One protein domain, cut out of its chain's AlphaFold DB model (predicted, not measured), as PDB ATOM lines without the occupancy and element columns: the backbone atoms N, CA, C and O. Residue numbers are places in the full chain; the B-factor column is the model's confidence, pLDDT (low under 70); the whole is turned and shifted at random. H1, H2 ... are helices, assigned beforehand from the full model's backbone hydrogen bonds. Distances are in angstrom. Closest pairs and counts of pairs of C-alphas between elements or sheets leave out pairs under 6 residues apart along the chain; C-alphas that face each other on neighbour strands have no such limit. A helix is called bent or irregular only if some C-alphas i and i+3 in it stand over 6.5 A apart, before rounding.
ATOM      1  N   ARG A   7      -1.129 -45.384  34.572       87.62
ATOM      2  CA  ARG A   7      -1.338 -46.788  34.932       87.62
ATOM      3  C   ARG A   7      -2.259 -47.532  33.959       87.62
ATOM      4  O   ARG A   7      -1.905 -48.632  33.546       87.62
ATOM      5  N   GLU A   8      -3.419 -46.982  33.613       87.25
ATOM      6  CA  GLU A   8      -4.366 -47.620  32.686       87.25
ATOM      7  C   GLU A   8      -3.744 -47.798  31.300       87.25
ATOM      8  O   GLU A   8      -3.739 -48.913  30.781       87.25
ATOM      9  N   ARG A   9      -3.118 -46.746  30.755       89.94
ATOM     10  CA  ARG A   9      -2.405 -46.812  29.469       89.94
ATOM     11  C   ARG A   9      -1.313 -47.877  29.478       89.94
ATOM     12  O   ARG A   9      -1.168 -48.637  28.522       89.94
ATOM     13  N   THR A  10      -0.551 -47.939  30.566       93.12
ATOM     14  CA  THR A  10       0.503 -48.941  30.734       93.12
ATOM     15  C   THR A  10      -0.066 -50.359  30.741       93.12
ATOM     16  O   THR A  10       0.513 -51.247  30.122       93.12
ATOM     17  N   LEU A  11      -1.187 -50.590  31.430       91.62
ATOM     18  CA  LEU A  11      -1.829 -51.906  31.486       91.62
ATOM     19  C   LEU A  11      -2.389 -52.332  30.126       91.62
ATOM     20  O   LEU A  11      -2.259 -53.499  29.764       91.62
ATOM     21  N   GLU A  12      -2.967 -51.400  29.367       92.44
ATOM     22  CA  GLU A  12      -3.412 -51.652  27.992       92.44
ATOM     23  C   GLU A  12      -2.234 -52.059  27.099       92.44
ATOM     24  O   GLU A  12      -2.275 -53.113  26.475       92.44
ATOM     25  N   LEU A  13      -1.135 -51.299  27.120       93.94
ATOM     26  CA  LEU A  13       0.055 -51.629  26.329       93.94
ATOM     27  C   LEU A  13       0.732 -52.929  26.772       93.94
ATOM     28  O   LEU A  13       1.255 -53.659  25.935       93.94
ATOM     29  N   ALA A  14       0.729 -53.242  28.071       94.62
ATOM     30  CA  ALA A  14       1.235 -54.517  28.571       94.62
ATOM     31  C   ALA A  14       0.405 -55.691  28.037       94.62
ATOM     32  O   ALA A  14       0.968 -56.694  27.607       94.62
ATOM     33  N   LYS A  15      -0.924 -55.540  28.007       94.62
ATOM     34  CA  LYS A  15      -1.818 -56.534  27.416       94.62
ATOM     35  C   LYS A  15      -1.536 -56.709  25.924       94.62
ATOM     36  O   LYS A  15      -1.376 -57.845  25.496       94.62
ATOM     37  N   ASP A  16      -1.421 -55.617  25.172       94.88
ATOM     38  CA  ASP A  16      -1.117 -55.661  23.737       94.88
ATOM     39  C   ASP A  16       0.251 -56.311  23.461       94.88
ATOM     40  O   ASP A  16       0.425 -57.046  22.489       94.88
ATOM     41  N   LEU A  17       1.235 -56.069  24.332       94.00
ATOM     42  CA  LEU A  17       2.550 -56.706  24.264       94.00
ATOM     43  C   LEU A  17       2.477 -58.221  24.511       94.00
ATOM     44  O   LEU A  17       3.237 -58.986  23.916       94.00
ATOM     45  N   ASP A  18       1.595 -58.657  25.410       94.31
ATOM     46  CA  ASP A  18       1.414 -60.068  25.755       94.31
ATOM     47  C   ASP A  18       0.607 -60.832  24.700       94.31
ATOM     48  O   ASP A  18       0.908 -61.998  24.434       94.31
ATOM     49  N   THR A  19      -0.378 -60.188  24.068       93.94
ATOM     50  CA  THR A  19      -1.160 -60.769  22.964       93.94
ATOM     51  C   THR A  19      -0.429 -60.714  21.623       93.94
ATOM     52  O   THR A  19      -0.800 -61.439  20.702       93.94
ATOM     53  N   GLY A  20       0.628 -59.903  21.516       92.81
ATOM     54  CA  GLY A  20       1.366 -59.671  20.274       92.81
ATOM     55  C   GLY A  20       0.732 -58.610  19.368       92.81
ATOM     56  O   GLY A  20       1.238 -58.376  18.273       92.81
ATOM     57  N   THR A  46      13.893 -41.088  35.473       88.75
ATOM     58  CA  THR A  46      13.994 -39.647  35.710       88.75
ATOM     59  C   THR A  46      13.636 -38.858  34.457       88.75
ATOM     60  O   THR A  46      13.743 -39.347  33.334       88.75
ATOM     61  N   GLU A  47      13.230 -37.602  34.640       88.81
ATOM     62  CA  GLU A  47      12.866 -36.709  33.533       88.81
ATOM     63  C   GLU A  47      14.046 -36.499  32.573       88.81
ATOM     64  O   GLU A  47      13.873 -36.480  31.356       88.81
ATOM     65  N   HIS A  48      15.258 -36.396  33.127       87.25
ATOM     66  CA  HIS A  48      16.493 -36.273  32.361       87.25
ATOM     67  C   HIS A  48      16.735 -37.508  31.486       87.25
ATOM     68  O   HIS A  48      16.938 -37.367  30.286       87.25
ATOM     69  N   ALA A  49      16.584 -38.714  32.049       89.19
ATOM     70  CA  ALA A  49      16.723 -39.957  31.295       89.19
ATOM     71  C   ALA A  49      15.721 -40.055  30.133       89.19
ATOM     72  O   ALA A  49      16.084 -40.508  29.049       89.19
ATOM     73  N   VAL A  50      14.473 -39.610  30.335       89.06
ATOM     74  CA  VAL A  50      13.459 -39.590  29.266       89.06
ATOM     75  C   VAL A  50      13.836 -38.614  28.161       89.06
ATOM     76  O   VAL A  50      13.791 -38.980  26.989       89.06
ATOM     77  N   ARG A  51      14.260 -37.395  28.509       85.56
ATOM     78  CA  ARG A  51      14.701 -36.411  27.511       85.56
ATOM     79  C   ARG A  51      15.885 -36.913  26.693       85.56
ATOM     80  O   ARG A  51      15.829 -36.845  25.468       85.56
ATOM     81  N   ASP A  52      16.899 -37.464  27.348       85.31
ATOM     82  CA  ASP A  52      18.100 -37.967  26.678       85.31
ATOM     83  C   ASP A  52      17.788 -39.149  25.755       85.31
ATOM     84  O   ASP A  52      18.284 -39.220  24.631       85.31
ATOM     85  N   ALA A  53      16.922 -40.067  26.194       81.75
ATOM     86  CA  ALA A  53      16.548 -41.232  25.399       81.75
ATOM     87  C   ALA A  53      15.721 -40.873  24.155       81.75
ATOM     88  O   ALA A  53      15.796 -41.591  23.161       81.75
ATOM     89  N   VAL A  54      14.941 -39.787  24.208       77.25
ATOM     90  CA  VAL A  54      14.061 -39.343  23.111       77.25
ATOM     91  C   VAL A  54      14.765 -38.354  22.174       77.25
ATOM     92  O   VAL A  54      14.359 -38.213  21.020       77.25
ATOM     93  N   TRP A  55      15.838 -37.695  22.626       72.19
ATOM     94  CA  TRP A  55      16.604 -36.743  21.815       72.19
ATOM     95  C   TRP A  55      17.114 -37.369  20.508       72.19
ATOM     96  O   TRP A  55      16.944 -36.800  19.429       72.19
ATOM     97  N   GLU A  56      17.645 -38.589  20.583       60.28
ATOM     98  CA  GLU A  56      18.004 -39.390  19.413       60.28
ATOM     99  C   GLU A  56      16.838 -40.309  19.018       60.28
ATOM    100  O   GLU A  56      16.621 -41.350  19.633       60.28
ATOM    101  N   GLY A  57      16.100 -39.952  17.964       61.56
ATOM    102  CA  GLY A  57      15.063 -40.823  17.390       61.56
ATOM    103  C   GLY A  57      13.614 -40.424  17.680       61.56
ATOM    104  O   GLY A  57      12.721 -41.208  17.371       61.56
ATOM    105  N   SER A  58      13.363 -39.214  18.192       64.88
ATOM    106  CA  SER A  58      12.009 -38.670  18.422       64.88
ATOM    107  C   SER A  58      11.088 -38.733  17.196       64.88
ATOM    108  O   SER A  58       9.928 -39.122  17.320       64.88
ATOM    109  N   GLU A  59      11.588 -38.398  16.003       71.88
ATOM    110  CA  GLU A  59      10.763 -38.390  14.789       71.88
ATOM    111  C   GLU A  59      10.413 -39.811  14.290       71.88
ATOM    112  O   GLU A  59       9.232 -40.071  14.044       71.88
ATOM    113  N   PRO A  60      11.360 -40.770  14.186       80.12
ATOM    114  CA  PRO A  60      11.016 -42.167  13.921       80.12
ATOM    115  C   PRO A  60      10.096 -42.778  14.985       80.12
ATOM    116  O   PRO A  60       9.154 -43.487  14.638       80.12
ATOM    117  N   LEU A  61      10.331 -42.477  16.267       81.50
ATOM    118  CA  LEU A  61       9.575 -43.042  17.387       81.50
ATOM    119  C   LEU A  61       8.086 -42.677  17.346       81.50
ATOM    120  O   LEU A  61       7.239 -43.488  17.707       81.50
ATOM    121  N   ALA A  62       7.762 -41.472  16.875       82.50
ATOM    122  CA  ALA A  62       6.383 -41.026  16.720       82.50
ATOM    123  C   ALA A  62       5.645 -41.707  15.549       82.50
ATOM    124  O   ALA A  62       4.420 -41.646  15.489       82.50
ATOM    125  N   ARG A  63       6.370 -42.332  14.609       83.75
ATOM    126  CA  ARG A  63       5.793 -42.981  13.418       83.75
ATOM    127  C   ARG A  63       5.725 -44.504  13.519       83.75
ATOM    128  O   ARG A  63       4.892 -45.107  12.850       83.75
ATOM    129  N   VAL A  64       6.595 -45.131  14.309       85.06
ATOM    130  CA  VAL A  64       6.581 -46.590  14.515       85.06
ATOM    131  C   VAL A  64       5.467 -46.994  15.471       85.06
ATOM    132  O   VAL A  64       5.208 -46.288  16.441       85.06
ATOM    133  N   ASN A  65       4.823 -48.138  15.207       87.75
ATOM    134  CA  ASN A  65       3.787 -48.713  16.074       87.75
ATOM    135  C   ASN A  65       2.734 -47.685  16.524       87.75
ATOM    136  O   ASN A  65       2.396 -47.602  17.703       87.75
ATOM    137  N   ASP A  66       2.267 -46.850  15.589       87.81
ATOM    138  CA  ASP A  66       1.299 -45.767  15.825       87.81
ATOM    139  C   ASP A  66       1.718 -44.765  16.921       87.81
ATOM    140  O   ASP A  66       0.881 -44.109  17.540       87.81
ATOM    141  N   GLY A  67       3.019 -44.663  17.209       87.88
ATOM    142  CA  GLY A  67       3.557 -43.804  18.258       87.88
ATOM    143  C   GLY A  67       3.234 -44.278  19.677       87.88
ATOM    144  O   GLY A  67       3.362 -43.491  20.614       87.88
ATOM    145  N   ARG A  68       2.837 -45.546  19.873       91.88
ATOM    146  CA  ARG A  68       2.433 -46.092  21.184       91.88
ATOM    147  C   ARG A  68       3.486 -45.875  22.273       91.88
ATOM    148  O   ARG A  68       3.152 -45.357  23.340       91.88
ATOM    149  N   LEU A  69       4.761 -46.183  21.999       90.88
ATOM    150  CA  LEU A  69       5.835 -45.905  22.960       90.88
ATOM    151  C   LEU A  69       6.054 -44.398  23.150       90.88
ATOM    152  O   LEU A  69       6.252 -43.946  24.275       90.88
ATOM    153  N   SER A  70       5.978 -43.605  22.078       90.62
ATOM    154  CA  SER A  70       6.129 -42.146  22.157       90.62
ATOM    155  C   SER A  70       5.085 -41.508  23.079       90.62
ATOM    156  O   SER A  70       5.418 -40.617  23.860       90.62
ATOM    157  N   LEU A  71       3.833 -41.966  23.009       89.88
ATOM    158  CA  LEU A  71       2.746 -41.491  23.865       89.88
ATOM    159  C   LEU A  71       2.987 -41.862  25.330       89.88
ATOM    160  O   LEU A  71       2.868 -41.000  26.199       89.88
ATOM    161  N   LEU A  72       3.415 -43.099  25.606       92.12
ATOM    162  CA  LEU A  72       3.767 -43.519  26.964       92.12
ATOM    163  C   LEU A  72       4.887 -42.645  27.558       92.12
ATOM    164  O   LEU A  72       4.795 -42.218  28.707       92.12
ATOM    165  N   LEU A  73       5.932 -42.329  26.784       91.19
ATOM    166  CA  LEU A  73       7.031 -41.465  27.242       91.19
ATOM    167  C   LEU A  73       6.578 -40.020  27.501       91.19
ATOM    168  O   LEU A  73       7.066 -39.378  28.438       91.19
ATOM    169  N   ALA A  74       5.628 -39.512  26.714       88.25
ATOM    170  CA  ALA A  74       5.016 -38.209  26.955       88.25
ATOM    171  C   ALA A  74       4.225 -38.194  28.276       88.25
ATOM    172  O   ALA A  74       4.381 -37.265  29.070       88.25
ATOM    173  N   GLU A  75       3.445 -39.243  28.554       89.12
ATOM    174  CA  GLU A  75       2.701 -39.390  29.814       89.12
ATOM    175  C   GLU A  75       3.642 -39.528  31.026       89.12
ATOM    176  O   GLU A  75       3.441 -38.855  32.038       89.12
ATOM    177  N   ILE A  76       4.728 -40.306  30.910       90.62
ATOM    178  CA  ILE A  76       5.776 -40.395  31.944       90.62
ATOM    179  C   ILE A  76       6.371 -39.010  32.227       90.62
ATOM    180  O   ILE A  76       6.478 -38.609  33.386       90.62
ATOM    181  N   THR A  77       6.729 -38.258  31.182       89.00
ATOM    182  CA  THR A  77       7.297 -36.906  31.322       89.00
ATOM    183  C   THR A  77       6.316 -35.965  32.022       89.00
ATOM    184  O   THR A  77       6.701 -35.218  32.921       89.00
ATOM    185  N   TYR A  78       5.034 -36.034  31.656       86.38
ATOM    186  CA  TYR A  78       3.977 -35.245  32.281       86.38
ATOM    187  C   TYR A  78       3.823 -35.560  33.779       86.38
ATOM    188  O   TYR A  78       3.752 -34.639  34.598       86.38
ATOM    189  N   SER A  79       3.833 -36.843  34.153       86.69
ATOM    190  CA  SER A  79       3.779 -37.278  35.554       86.69
ATOM    191  C   SER A  79       5.018 -36.862  36.355       86.69
ATOM    192  O   SER A  79       4.882 -36.416  37.497       86.69
ATOM    193  N   LEU A  80       6.216 -36.956  35.766       87.06
ATOM    194  CA  LEU A  80       7.481 -36.562  36.405       87.06
ATOM    195  C   LEU A  80       7.581 -35.051  36.647       87.06
ATOM    196  O   LEU A  80       8.112 -34.639  37.676       87.06
ATOM    197  N   ALA A  81       6.984 -34.232  35.777       84.88
ATOM    198  CA  ALA A  81       6.894 -32.779  35.951       84.88
ATOM    199  C   ALA A  81       5.993 -32.346  37.133       84.88
ATOM    200  O   ALA A  81       5.777 -31.156  37.350       84.88
ATOM    201  N   GLY A  82       5.443 -33.294  37.901       73.75
ATOM    202  CA  GLY A  82       4.615 -33.019  39.075       73.75
ATOM    203  C   GLY A  82       3.156 -32.692  38.756       73.75
ATOM    204  O   GLY A  82       2.378 -32.476  39.680       73.75
ATOM    205  N   ASN A  83       2.763 -32.728  37.478       64.81
ATOM    206  CA  ASN A  83       1.400 -32.425  37.022       64.81
ATOM    207  C   ASN A  83       0.403 -33.581  37.241       64.81
ATOM    208  O   ASN A  83      -0.786 -33.446  36.970       64.81
ATOM    209  N   GLY A  84       0.878 -34.717  37.755       60.59
ATOM    210  CA  GLY A  84       0.075 -35.894  38.067       60.59
ATOM    211  C   GLY A  84       0.939 -36.952  38.739       60.59
ATOM    212  O   GLY A  84       1.341 -37.910  38.081       60.59
ATOM    213  N   ARG A  85       1.289 -36.737  40.019       63.38
ATOM    214  CA  ARG A  85       2.104 -37.662  40.835       63.38
ATOM    215  C   ARG A  85       1.430 -39.038  40.924       63.38
ATOM    216  O   ARG A  85       0.708 -39.324  41.872       63.38
ATOM    217  N   ASP A  86       1.709 -39.890  39.946       78.31
ATOM    218  CA  ASP A  86       1.262 -41.277  39.869       78.31
ATOM    219  C   ASP A  86       2.474 -42.204  40.017       78.31
ATOM    220  O   ASP A  86       3.000 -42.754  39.050       78.31
ATOM    221  N   ALA A  87       2.969 -42.340  41.251       82.56
ATOM    222  CA  ALA A  87       4.122 -43.195  41.541       82.56
ATOM    223  C   ALA A  87       3.865 -44.662  41.147       82.56
ATOM    224  O   ALA A  87       4.775 -45.355  40.695       82.56
ATOM    225  N   ALA A  88       2.616 -45.125  41.272       86.12
ATOM    226  CA  ALA A  88       2.215 -46.463  40.857       86.12
ATOM    227  C   ALA A  88       2.208 -46.608  39.327       86.12
ATOM    228  O   ALA A  88       2.641 -47.641  38.809       86.12
ATOM    229  N   GLY A  89       1.753 -45.586  38.600       88.88
ATOM    230  CA  GLY A  89       1.825 -45.511  37.142       88.88
ATOM    231  C   GLY A  89       3.261 -45.494  36.638       88.88
ATOM    232  O   GLY A  89       3.598 -46.288  35.768       88.88
ATOM    233  N   LEU A  90       4.136 -44.691  37.246       90.56
ATOM    234  CA  LEU A  90       5.561 -44.644  36.898       90.56
ATOM    235  C   LEU A  90       6.253 -45.997  37.124       90.56
ATOM    236  O   LEU A  90       6.979 -46.471  36.250       90.56
ATOM    237  N   ALA A  91       5.981 -46.659  38.253       90.81
ATOM    238  CA  ALA A  91       6.503 -47.999  38.522       90.81
ATOM    239  C   ALA A  91       5.978 -49.035  37.513       90.81
ATOM    240  O   ALA A  91       6.735 -49.879  37.034       90.81
ATOM    241  N   SER A  92       4.694 -48.945  37.149       92.88
ATOM    242  CA  SER A  92       4.096 -49.817  36.131       92.88
ATOM    243  C   SER A  92       4.751 -49.587  34.765       92.88
ATOM    244  O   SER A  92       5.095 -50.546  34.078       92.88
ATOM    245  N   ALA A  93       4.969 -48.328  34.379       93.94
ATOM    246  CA  ALA A  93       5.575 -47.971  33.101       93.94
ATOM    247  C   ALA A  93       7.034 -48.447  33.012       93.94
ATOM    248  O   ALA A  93       7.455 -48.981  31.987       93.94
ATOM    249  N   GLN A  94       7.792 -48.348  34.110       94.25
ATOM    250  CA  GLN A  94       9.141 -48.913  34.198       94.25
ATOM    251  C   GLN A  94       9.141 -50.441  34.046       94.25
ATOM    252  O   GLN A  94      10.011 -50.991  33.368       94.25
ATOM    253  N   ALA A  95       8.153 -51.133  34.620       94.69
ATOM    254  CA  ALA A  95       7.997 -52.574  34.431       94.69
ATOM    255  C   ALA A  95       7.669 -52.935  32.971       94.69
ATOM    256  O   ALA A  95       8.249 -53.877  32.432       94.69
ATOM    257  N   LEU A  96       6.810 -52.158  32.302       95.75
ATOM    258  CA  LEU A  96       6.517 -52.345  30.880       95.75
ATOM    259  C   LEU A  96       7.768 -52.148  30.011       95.75
ATOM    260  O   LEU A  96       8.047 -52.977  29.149       95.75
ATOM    261  N   LEU A  97       8.567 -51.109  30.274       95.25
ATOM    262  CA  LEU A  97       9.841 -50.887  29.579       95.25
ATOM    263  C   LEU A  97      10.811 -52.061  29.779       95.25
ATOM    264  O   LEU A  97      11.496 -52.462  28.839       95.25
ATOM    265  N   ALA A  98      10.834 -52.667  30.972       95.50
ATOM    266  CA  ALA A  98      11.608 -53.882  31.220       95.50
ATOM    267  C   ALA A  98      11.117 -55.077  30.388       95.50
ATOM    268  O   ALA A  98      11.943 -55.854  29.911       95.50
ATOM    269  N   SER A  99       9.807 -55.215  30.172       95.44
ATOM    270  CA  SER A  99       9.245 -56.232  29.273       95.44
ATOM    271  C   SER A  99       9.600 -55.962  27.810       95.44
ATOM    272  O   SER A  99      10.045 -56.878  27.126       95.44
ATOM    273  N   VAL A 100       9.493 -54.710  27.350       93.38
ATOM    274  CA  VAL A 100       9.887 -54.292  25.991       93.38
ATOM    275  C   VAL A 100      11.357 -54.613  25.716       93.38
ATOM    276  O   VAL A 100      11.675 -55.180  24.679       93.38
ATOM    277  N   ASN A 101      12.250 -54.323  26.666       92.00
ATOM    278  CA  ASN A 101      13.686 -54.581  26.532       92.00
ATOM    279  C   ASN A 101      14.056 -56.081  26.460       92.00
ATOM    280  O   ASN A 101      15.163 -56.412  26.047       92.00
ATOM    281  N   ARG A 102      13.174 -56.992  26.896       89.69
ATOM    282  CA  ARG A 102      13.427 -58.448  26.907       89.69
ATOM    283  C   ARG A 102      12.903 -59.188  25.671       89.69
ATOM    284  O   ARG A 102      13.229 -60.364  25.519       89.69
ATOM    285  N   ARG A 103      12.053 -58.554  24.861       81.75
ATOM    286  CA  ARG A 103      11.512 -59.116  23.612       81.75
ATOM    287  C   ARG A 103      12.511 -58.971  22.482       81.75
ATOM    288  O   ARG A 103      12.397 -59.737  21.505       81.75
TER     289      ARG A 103
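What this domain is: This is residues 7 to 20 and 46 to 103 of the 103 residues of an uncharacterized protein of Streptomyces sp. SID7760 (UniProt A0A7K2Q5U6). H2 and H4 pack on different sides of H3b, an arm of the bent helix H3, and H1 lies beside H4. The other arm, H3a, turns off steeply. 72 residues are printed, with four named helices: all helix, compact, radius of gyration of the C-alphas 11.9 A, spans 33 by 27 by 19 A.

How they stand to each other: Start at H1, residues 7 to 19; it touches H4, residues 87 to 102, closest C-alphas Arg 7 and Gly 89, 4.1 A. H3 is one helix by its hydrogen bonds but bent, C-alphas 66 and 69 8.5 A apart, with arms H3a, residues 58 to 66, and H3b, 69 to 83. H3b touches H2, residues 47 to 55, and forms a hairpin with H4. Every O i to N i+4 pair is within hydrogen-bond range in H1, H2 and H4, 9 of 11 in H3b; H3a has 2 of 5, and 2 of 6 O i to N i+3.

Where its parts are: Find C-alpha 7 at (-1.338, -46.788, 34.932), where H1 begins, and C-alpha 102 at (13.427, -58.448, 26.907), where H4 ends.

The domain as a whole: Residues 21 to 45 are cut out, C-alphas 20 and 46 being 28.3 A apart. Look for pLDDT under 70 at residues 56 to 58 and 83 to 85.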